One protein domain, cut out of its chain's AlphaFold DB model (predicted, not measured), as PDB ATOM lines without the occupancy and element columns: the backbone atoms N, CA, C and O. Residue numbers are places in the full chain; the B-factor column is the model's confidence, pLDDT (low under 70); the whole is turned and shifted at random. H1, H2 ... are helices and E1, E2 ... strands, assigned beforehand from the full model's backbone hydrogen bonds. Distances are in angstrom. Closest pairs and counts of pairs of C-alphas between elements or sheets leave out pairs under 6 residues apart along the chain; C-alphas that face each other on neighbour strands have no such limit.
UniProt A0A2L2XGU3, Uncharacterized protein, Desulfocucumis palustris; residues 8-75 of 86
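What this domain is: This is residues 8 to 75 of the 86 residues of an uncharacterized protein of Desulfocucumis palustris (UniProt A0A2L2XGU3). A long strand, E2, reaches along much of the domain and bends at residue 49: H1 packs on its early part, E1 lies near it, and its last residues, 47 to 52, form a short two-stranded hairpin with E3, whose loop sticks out with residues 58 to 67 at one end of the domain. The printed part has 68 residues, with E1, H1, E2 and E3 in that order; the sheet E2 - E3 is antiparallel, and the class is mixed, helices and strands. The whole is loose, with a radius of gyration of the C-alphas of 14.6 A, and elongated, spanning 42 by 26 by 17 A.

Where its parts are: Find C-alpha 13 at (8.863, -20.292, 194.855); from there E1 runs through residues 13 to 17, 13.7 A. Next comes H1, residues 24 to 34, 15.6 A. E2, residues 40 to 52, spans 24.8 A and bends by 97 degrees at residue 49. E3, residues 71 to 75, is 11.4 A long and ends at C-alpha 75, (-1.733, -14.575, 193.057).

How they stand to each other: Start at the hairpin E2 and E3, antiparallel at 152 degrees: N 50 and O 73, at 2.9 A, and N 48 and O 75, at 3.1 A, are within hydrogen-bond range. The closest C-alphas of H1 and E2 are those of Ile 28 and Val 42, 6.5 A apart. E1 pairs with no named strand; its closest C-alpha pair with E3 is Trp 17 and Phe 75, 4.6 A. E1 and E2 are near each other, with 12 pairs of C-alphas within 10 A. H1 and E3 are apart. In H1 every O i to N i+4 pair is within hydrogen-bond range.

The domain as a whole: The C-alphas farthest apart are those of Glu 39 and Val 62, 42.4 A. The printed part has no cut; the link from E2 to E3, 18 residues, is long. Mean pLDDT of the printed part is 90.8, and no printed residue is under 70.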
ATOM      1  N   SER A   8      10.245 -19.080 190.461       90.94
ATOM      2  CA  SER A   8      11.501 -18.376 190.731       90.94
ATOM      3  C   SER A   8      12.668 -19.079 190.039       90.94
ATOM      4  O   SER A   8      12.595 -20.281 189.786       90.94
ATOM      5  N   GLU A   9      13.768 -18.361 189.814       85.44
ATOM      6  CA  GLU A   9      14.984 -18.925 189.207       85.44
ATOM      7  C   GLU A   9      15.495 -20.168 189.954       85.44
ATOM      8  O   GLU A   9      15.863 -21.151 189.319       85.44
ATOM      9  N   ASP A  10      15.428 -20.158 191.288       86.88
ATOM     10  CA  ASP A  10      15.857 -21.277 192.140       86.88
ATOM     11  C   ASP A  10      14.790 -22.382 192.305       86.88
ATOM     12  O   ASP A  10      14.991 -23.326 193.055       86.88
ATOM     13  N   MET A  11      13.622 -22.255 191.661       86.88
ATOM     14  CA  MET A  11      12.452 -23.148 191.811       86.88
ATOM     15  C   MET A  11      11.894 -23.311 193.246       86.88
ATOM     16  O   MET A  11      10.949 -24.069 193.455       86.88
ATOM     17  N   ASP A  12      12.393 -22.538 194.212       91.00
ATOM     18  CA  ASP A  12      11.919 -22.509 195.604       91.00
ATOM     19  C   ASP A  12      10.543 -21.850 195.778       91.00
ATOM     20  O   ASP A  12       9.848 -22.084 196.773       91.00
ATOM     21  N   TYR A  13      10.139 -20.995 194.836       94.06
ATOM     22  CA  TYR A  13       8.863 -20.292 194.855       94.06
ATOM     23  C   TYR A  13       8.081 -20.510 193.570       94.06
ATOM     24  O   TYR A  13       8.622 -20.479 192.464       94.06
ATOM     25  N   VAL A  14       6.769 -20.655 193.739       95.50
ATOM     26  CA  VAL A  14       5.824 -20.808 192.638       95.50
ATOM     27  C   VAL A  14       4.648 -19.855 192.800       95.50
ATOM     28  O   VAL A  14       4.131 -19.634 193.904       95.50
ATOM     29  N   TYR A  15       4.226 -19.293 191.674       95.38
ATOM     30  CA  TYR A  15       3.186 -18.284 191.589       95.38
ATOM     31  C   TYR A  15       2.155 -18.687 190.539       95.38
ATOM     32  O   TYR A  15       2.496 -19.090 189.430       95.38
ATOM     33  N   GLY A  16       0.879 -18.551 190.881       94.94
ATOM     34  CA  GLY A  16      -0.229 -18.804 189.964       94.94
ATOM     35  C   GLY A  16      -1.282 -17.717 190.081       94.94
ATOM     36  O   GLY A  16      -1.660 -17.330 191.188       94.94
ATOM     37  N   TRP A  17      -1.778 -17.215 188.954       94.44
ATOM     38  CA  TRP A  17      -2.842 -16.212 188.946       94.44
ATOM     39  C   TRP A  17      -4.061 -16.736 189.690       94.44
ATOM     40  O   TRP A  17      -4.604 -17.767 189.303       94.44
ATOM     41  N   LYS A  18      -4.569 -16.023 190.709       94.06
ATOM     42  CA  LYS A  18      -5.742 -16.499 191.469       94.06
ATOM     43  C   LYS A  18      -6.878 -16.849 190.491       94.06
ATOM     44  O   LYS A  18      -7.500 -17.897 190.623       94.06
ATOM     45  N   LYS A  19      -7.170 -15.993 189.510       92.75
ATOM     46  CA  LYS A  19      -8.290 -16.189 188.568       92.75
ATOM     47  C   LYS A  19      -8.274 -17.538 187.826       92.75
ATOM     48  O   LYS A  19      -9.346 -17.992 187.441       92.75
ATOM     49  N   ASP A  20      -7.114 -18.186 187.714       92.94
ATOM     50  CA  ASP A  20      -6.950 -19.472 187.030       92.94
ATOM     51  C   ASP A  20      -7.182 -20.687 187.947       92.94
ATOM     52  O   ASP A  20      -7.227 -21.820 187.468       92.94
ATOM     53  N   PHE A  21      -7.363 -20.462 189.254       92.69
ATOM     54  CA  PHE A  21      -7.607 -21.502 190.254       92.69
ATOM     55  C   PHE A  21      -8.889 -21.212 191.055       92.69
ATOM     56  O   PHE A  21      -9.072 -20.159 191.690       92.69
ATOM     57  N   GLU A  22      -9.787 -22.189 191.082       91.38
ATOM     58  CA  GLU A  22     -10.999 -22.203 191.893       91.38
ATOM     59  C   GLU A  22     -10.658 -22.376 193.378       91.38
ATOM     60  O   GLU A  22     -11.283 -21.741 194.230       91.38
ATOM     61  N   SER A  23      -9.626 -23.169 193.696       93.56
ATOM     62  CA  SER A  23      -9.254 -23.510 195.075       93.56
ATOM     63  C   SER A  23      -7.743 -23.621 195.308       93.56
ATOM     64  O   SER A  23      -6.947 -23.744 194.378       93.56
ATOM     65  N   LYS A  24      -7.349 -23.604 196.586       93.31
ATOM     66  CA  LYS A  24      -5.964 -23.839 197.016       93.31
ATOM     67  C   LYS A  24      -5.487 -25.253 196.663       93.31
ATOM     68  O   LYS A  24      -4.342 -25.411 196.253       93.31
ATOM     69  N   ASP A  25      -6.343 -26.263 196.803       94.12
ATOM     70  CA  ASP A  25      -5.989 -27.655 196.498       94.12
ATOM     71  C   ASP A  25      -5.722 -27.857 195.004       94.12
ATOM     72  O   ASP A  25      -4.802 -28.573 194.620       94.12
ATOM     73  N   GLU A  26      -6.484 -27.164 194.156       94.38
ATOM     74  CA  GLU A  26      -6.269 -27.162 192.712       94.38
ATOM     75  C   GLU A  26      -4.924 -26.534 192.331       94.38
ATOM     76  O   GLU A  26      -4.222 -27.066 191.474       94.38
ATOM     77  N   PHE A  27      -4.541 -25.438 192.994       94.50
ATOM     78  CA  PHE A  27      -3.221 -24.833 192.827       94.50
ATOM     79  C   PHE A  27      -2.104 -25.800 193.232       94.50
ATOM     80  O   PHE A  27      -1.204 -26.059 192.439       94.50
ATOM     81  N   ILE A  28      -2.197 -26.411 194.419       93.94
ATOM     82  CA  ILE A  28      -1.206 -27.389 194.899       93.94
ATOM     83  C   ILE A  28      -1.093 -28.581 193.938       93.94
ATOM     84  O   ILE A  28       0.011 -29.044 193.656       93.94
ATOM     85  N   GLY A  29      -2.223 -29.082 193.433       92.50
ATOM     86  CA  GLY A  29      -2.248 -30.191 192.482       92.50
ATOM     87  C   GLY A  29      -1.555 -29.858 191.160       92.50
ATOM     88  O   GLY A  29      -0.822 -30.691 190.632       92.50
ATOM     89  N   GLU A  30      -1.741 -28.641 190.644       93.62
ATOM     90  CA  GLU A  30      -1.070 -28.195 189.421       93.62
ATOM     91  C   GLU A  30       0.439 -28.010 189.638       93.62
ATOM     92  O   GLU A  30       1.224 -28.460 188.806       93.62
ATOM     93  N   VAL A  31       0.850 -27.442 190.779       93.00
ATOM     94  CA  VAL A  31       2.269 -27.299 191.159       93.00
ATOM     95  C   VAL A  31       2.958 -28.661 191.172       93.00
ATOM     96  O   VAL A  31       3.958 -28.848 190.488       93.00
ATOM     97  N   LYS A  32       2.378 -29.645 191.867       91.06
ATOM     98  CA  LYS A  32       2.932 -31.007 191.942       91.06
ATOM     99  C   LYS A  32       2.987 -31.722 190.592       91.06
ATOM    100  O   LYS A  32       3.786 -32.630 190.417       91.06
ATOM    101  N   LYS A  33       2.115 -31.356 189.653       90.38
ATOM    102  CA  LYS A  33       2.075 -31.949 188.313       90.38
ATOM    103  C   LYS A  33       3.134 -31.359 187.379       90.38
ATOM    104  O   LYS A  33       3.596 -32.066 186.488       90.38
ATOM    105  N   GLN A  34       3.447 -30.073 187.537       88.94
ATOM    106  CA  GLN A  34       4.415 -29.357 186.700       88.94
ATOM    107  C   GLN A  34       5.831 -29.350 187.289       88.94
ATOM    108  O   GLN A  34       6.758 -28.940 186.603       88.94
ATOM    109  N   TYR A  35       6.006 -29.790 188.535       87.50
ATOM    110  CA  TYR A  35       7.322 -29.916 189.147       87.50
ATOM    111  C   TYR A  35       8.126 -31.040 188.477       87.50
ATOM    112  O   TYR A  35       7.711 -32.199 188.489       87.50
ATOM    113  N   GLU A  36       9.255 -30.692 187.858       77.44
ATOM    114  CA  GLU A  36      10.047 -31.620 187.038       77.44
ATOM    115  C   GLU A  36      11.089 -32.416 187.848       77.44
ATOM    116  O   GLU A  36      11.516 -33.483 187.407       77.44
ATOM    117  N   ASP A  37      11.446 -31.958 189.054       77.19
ATOM    118  CA  ASP A  37      12.527 -32.530 189.876       77.19
ATOM    119  C   ASP A  37      12.084 -33.674 190.815       77.19
ATOM    120  O   ASP A  37      12.848 -34.115 191.672       77.19
ATOM    121  N   GLY A  38      10.863 -34.197 190.651       80.12
ATOM    122  CA  GLY A  38      10.367 -35.369 191.385       80.12
ATOM    123  C   GLY A  38       9.211 -35.062 192.334       80.12
ATOM    124  O   GLY A  38       8.219 -34.455 191.936       80.12
ATOM    125  N   GLU A  39       9.286 -35.539 193.579       85.75
ATOM    126  CA  GLU A  39       8.261 -35.258 194.586       85.75
ATOM    127  C   GLU A  39       8.574 -33.970 195.351       85.75
ATOM    128  O   GLU A  39       9.690 -33.756 195.827       85.75
ATOM    129  N   CYS A  40       7.562 -33.118 195.513       89.88
ATOM    130  CA  CYS A  40       7.686 -31.877 196.262       89.88
ATOM    131  C   CYS A  40       6.582 -31.695 197.305       89.88
ATOM    132  O   CYS A  40       5.421 -32.096 197.134       89.88
ATOM    133  N   GLU A  41       6.935 -30.986 198.370       93.00
ATOM    134  CA  GLU A  41       5.998 -30.403 199.310       93.00
ATOM    135  C   GLU A  41       5.730 -28.940 198.945       93.00
ATOM    136  O   GLU A  41       6.641 -28.176 198.632       93.00
ATOM    137  N   VAL A  42       4.455 -28.547 198.982       93.88
ATOM    138  CA  VAL A  42       4.026 -27.172 198.714       93.88
ATOM    139  C   VAL A  42       3.584 -26.556 200.035       93.88
ATOM    140  O   VAL A  42       2.522 -26.892 200.567       93.88
ATOM    141  N   VAL A  43       4.401 -25.654 200.570       94.94
ATOM    142  CA  VAL A  43       4.217 -25.055 201.897       94.94
ATOM    143  C   VAL A  43       3.951 -23.554 201.798       94.94
ATOM    144  O   VAL A  43       4.150 -22.918 200.765       94.94
ATOM    145  N   ASN A  44       3.442 -22.972 202.887       94.81
ATOM    146  CA  ASN A  44       3.185 -21.530 203.004       94.81
ATOM    147  C   ASN A  44       2.270 -20.933 201.918       94.81
ATOM    148  O   ASN A  44       2.370 -19.750 201.604       94.81
ATOM    149  N   VAL A  45       1.333 -21.731 201.389       95.88
ATOM    150  CA  VAL A  45       0.404 -21.264 200.352       95.88
ATOM    151  C   VAL A  45      -0.516 -20.164 200.879       95.88
ATOM    152  O   VAL A  45      -1.326 -20.421 201.783       95.88
ATOM    153  N   LYS A  46      -0.449 -18.985 200.262       96.81
ATOM    154  CA  LYS A  46      -1.294 -17.819 200.552       96.81
ATOM    155  C   LYS A  46      -1.764 -17.141 199.263       96.81
ATOM    156  O   LYS A  46      -1.282 -17.447 198.180       96.81
ATOM    157  N   ILE A  47      -2.743 -16.248 199.403       96.81
ATOM    158  CA  ILE A  47      -3.177 -15.345 198.335       96.81
ATOM    159  C   ILE A  47      -2.707 -13.943 198.705       96.81
ATOM    160  O   ILE A  47      -3.032 -13.466 199.795       96.81
ATOM    161  N   GLU A  48      -1.969 -13.284 197.819       96.44
ATOM    162  CA  GLU A  48      -1.503 -11.913 198.033       96.44
ATOM    163  C   GLU A  48      -1.442 -11.118 196.718       96.44
ATOM    164  O   GLU A  48      -1.365 -11.721 195.642       96.44
ATOM    165  N   PRO A  49      -1.522  -9.776 196.776       96.00
ATOM    166  CA  PRO A  49      -1.324  -8.940 195.602       96.00
ATOM    167  C   PRO A  49       0.147  -8.970 195.176       96.00
ATOM    168  O   PRO A  49       1.031  -8.626 195.963       96.00
ATOM    169  N   CYS A  50       0.393  -9.328 193.920       94.31
ATOM    170  CA  CYS A  50       1.719  -9.345 193.314       94.31
ATOM    171  C   CYS A  50       1.780  -8.400 192.114       94.31
ATOM    172  O   CYS A  50       0.759  -8.019 191.538       94.31
ATOM    173  N   ILE A  51       3.006  -8.044 191.746       92.12
ATOM    174  CA  ILE A  51       3.330  -7.293 190.537       92.12
ATOM    175  C   ILE A  51       3.831  -8.307 189.509       92.12
ATOM    176  O   ILE A  51       4.790  -9.021 189.793       92.12
ATOM    177  N   ALA A  52       3.201  -8.364 188.339       89.50
ATOM    178  CA  ALA A  52       3.709  -9.109 187.191       89.50
ATOM    179  C   ALA A  52       4.063  -8.131 186.069       89.50
ATOM    180  O   ALA A  52       3.314  -7.190 185.807       89.50
ATOM    181  N   SER A  53       5.215  -8.347 185.446       90.12
ATOM    182  CA  SER A  53       5.756  -7.536 184.354       90.12
ATOM    183  C   SER A  53       6.578  -8.448 183.449       90.12
ATOM    184  O   SER A  53       7.202  -9.388 183.941       90.12
ATOM    185  N   GLU A  54       6.586  -8.171 182.152       86.06
ATOM    186  CA  GLU A  54       7.482  -8.811 181.187       86.06
ATOM    187  C   GLU A  54       8.905  -8.249 181.312       86.06
ATOM    188  O   GLU A  54       9.881  -8.993 181.207       86.06
ATOM    189  N   GLU A  55       9.030  -6.946 181.584       83.31
ATOM    190  CA  GLU A  55      10.311  -6.271 181.799       83.31
ATOM    191  C   GLU A  55      10.484  -5.822 183.257       83.31
ATOM    192  O   GLU A  55       9.554  -5.379 183.928       83.31
ATOM    193  N   GLY A  56      11.708  -5.904 183.782       80.69
ATOM    194  CA  GLY A  56      11.996  -5.423 185.133       80.69
ATOM    195  C   GLY A  56      11.769  -3.912 185.271       80.69
ATOM    196  O   GLY A  56      12.179  -3.130 184.414       80.69
ATOM    197  N   ILE A  57      11.179  -3.480 186.390       84.00
ATOM    198  CA  ILE A  57      11.001  -2.055 186.707       84.00
ATOM    199  C   ILE A  57      12.292  -1.514 187.344       84.00
ATOM    200  O   ILE A  57      12.674  -1.976 188.423       84.00
ATOM    201  N   PRO A  58      12.969  -0.512 186.750       84.19
ATOM    202  CA  PRO A  58      14.146   0.096 187.367       84.19
ATOM    203  C   PRO A  58      13.785   0.793 188.683       84.19
ATOM    204  O   PRO A  58      12.884   1.633 188.718       84.19
ATOM    205  N   GLY A  59      14.507   0.474 189.761       86.00
ATOM    206  CA  GLY A  59      14.190   0.950 191.115       86.00
ATOM    207  C   GLY A  59      14.337   2.462 191.340       86.00
ATOM    208  O   GLY A  59      13.896   2.972 192.366       86.00
ATOM    209  N   ASP A  60      14.945   3.188 190.401       91.31
ATOM    210  CA  ASP A  60      15.160   4.637 190.435       91.31
ATOM    211  C   ASP A  60      14.145   5.433 189.594       91.31
ATOM    212  O   ASP A  60      14.204   6.666 189.554       91.31
ATOM    213  N   LYS A  61      13.199   4.761 188.926       85.94
ATOM    214  CA  LYS A  61      12.219   5.406 188.044       85.94
ATOM    215  C   LYS A  61      10.829   5.466 188.665       85.94
ATOM    216  O   LYS A  61      10.341   4.516 189.264       85.94
ATOM    217  N   VAL A  62      10.150   6.589 188.431       88.94
ATOM    218  CA  VAL A  62       8.718   6.754 188.712       88.94
ATOM    219  C   VAL A  62       7.984   6.764 187.381       88.94
ATOM    220  O   VAL A  62       8.112   7.710 186.605       88.94
ATOM    221  N   ILE A  63       7.235   5.698 187.111       88.25
ATOM    222  CA  ILE A  63       6.483   5.522 185.868       88.25
ATOM    223  C   ILE A  63       5.014   5.284 186.240       88.25
ATOM    224  O   ILE A  63       4.733   4.440 187.091       88.25
ATOM    225  N   PRO A  64       4.055   6.027 185.662       90.69
ATOM    226  CA  PRO A  64       2.638   5.728 185.837       90.69
ATOM    227  C   PRO A  64       2.296   4.317 185.338       90.69
ATOM    228  O   PRO A  64       2.666   3.975 184.220       90.69
ATOM    229  N   LEU A  65       1.509   3.550 186.106       89.88
ATOM    230  CA  LEU A  65       1.083   2.185 185.737       89.88
ATOM    231  C   LEU A  65       0.418   2.103 184.351       89.88
ATOM    232  O   LEU A  65       0.580   1.130 183.632       89.88
ATOM    233  N   ALA A  66      -0.305   3.150 183.943       90.94
ATOM    234  CA  ALA A  66      -0.951   3.213 182.628       90.94
ATOM    235  C   ALA A  66       0.040   3.253 181.445       90.94
ATOM    236  O   ALA A  66      -0.383   3.145 180.297       90.94
ATOM    237  N   LEU A  67       1.329   3.470 181.717       90.69
ATOM    238  CA  LEU A  67       2.408   3.526 180.731       90.69
ATOM    239  C   LEU A  67       3.354   2.320 180.832       90.69
ATOM    240  O   LEU A  67       4.416   2.343 180.216       90.69
ATOM    241  N   THR A  68       2.996   1.304 181.617       89.69
ATOM    242  CA  THR A  68       3.784   0.083 181.817       89.69
ATOM    243  C   THR A  68       2.987  -1.150 181.400       89.69
ATOM    244  O   THR A  68       1.760  -1.133 181.409       89.69
ATOM    245  N   ASP A  69       3.692  -2.233 181.102       88.94
ATOM    246  CA  ASP A  69       3.185  -3.609 180.985       88.94
ATOM    247  C   ASP A  69       2.815  -4.230 182.347       88.94
ATOM    248  O   ASP A  69       2.200  -5.292 182.411       88.94
ATOM    249  N   VAL A  70       3.163  -3.546 183.439       91.06
ATOM    250  CA  VAL A  70       2.920  -3.991 184.808       91.06
ATOM    251  C   VAL A  70       1.435  -4.169 185.096       91.06
ATOM    252  O   VAL A  70       0.622  -3.254 184.933       91.06
ATOM    253  N   VAL A  71       1.109  -5.315 185.679       90.50
ATOM    254  CA  VAL A  71      -0.210  -5.617 186.226       90.50
ATOM    255  C   VAL A  71      -0.109  -5.976 187.703       90.50
ATOM    256  O   VAL A  71       0.829  -6.637 188.151       90.50
ATOM    257  N   ILE A  72      -1.093  -5.507 188.469       92.56
ATOM    258  CA  ILE A  72      -1.219  -5.779 189.900       92.56
ATOM    259  C   ILE A  72      -2.477  -6.614 190.090       92.56
ATOM    260  O   ILE A  72      -3.590  -6.101 189.964       92.56
ATOM    261  N   GLU A  73      -2.307  -7.895 190.393       94.38
ATOM    262  CA  GLU A  73      -3.411  -8.826 190.635       94.38
ATOM    263  C   GLU A  73      -3.111  -9.727 191.837       94.38
ATOM    264  O   GLU A  73      -2.004  -9.743 192.371       94.38
ATOM    265  N   ASN A  74      -4.119 -10.477 192.286       95.75
ATOM    266  CA  ASN A  74      -3.938 -11.471 193.337       95.75
ATOM    267  C   ASN A  74      -3.392 -12.774 192.754       95.75
ATOM    268  O   ASN A  74      -3.952 -13.324 191.800       95.75
ATOM    269  N   PHE A  75      -2.358 -13.303 193.395       96.69
ATOM    270  CA  PHE A  75      -1.733 -14.575 193.057       96.69
ATOM    271  C   PHE A  75      -1.838 -15.535 194.231       96.69
ATOM    272  O   PHE A  75      -1.794 -15.118 195.388       96.69
TER     273      PHE A  75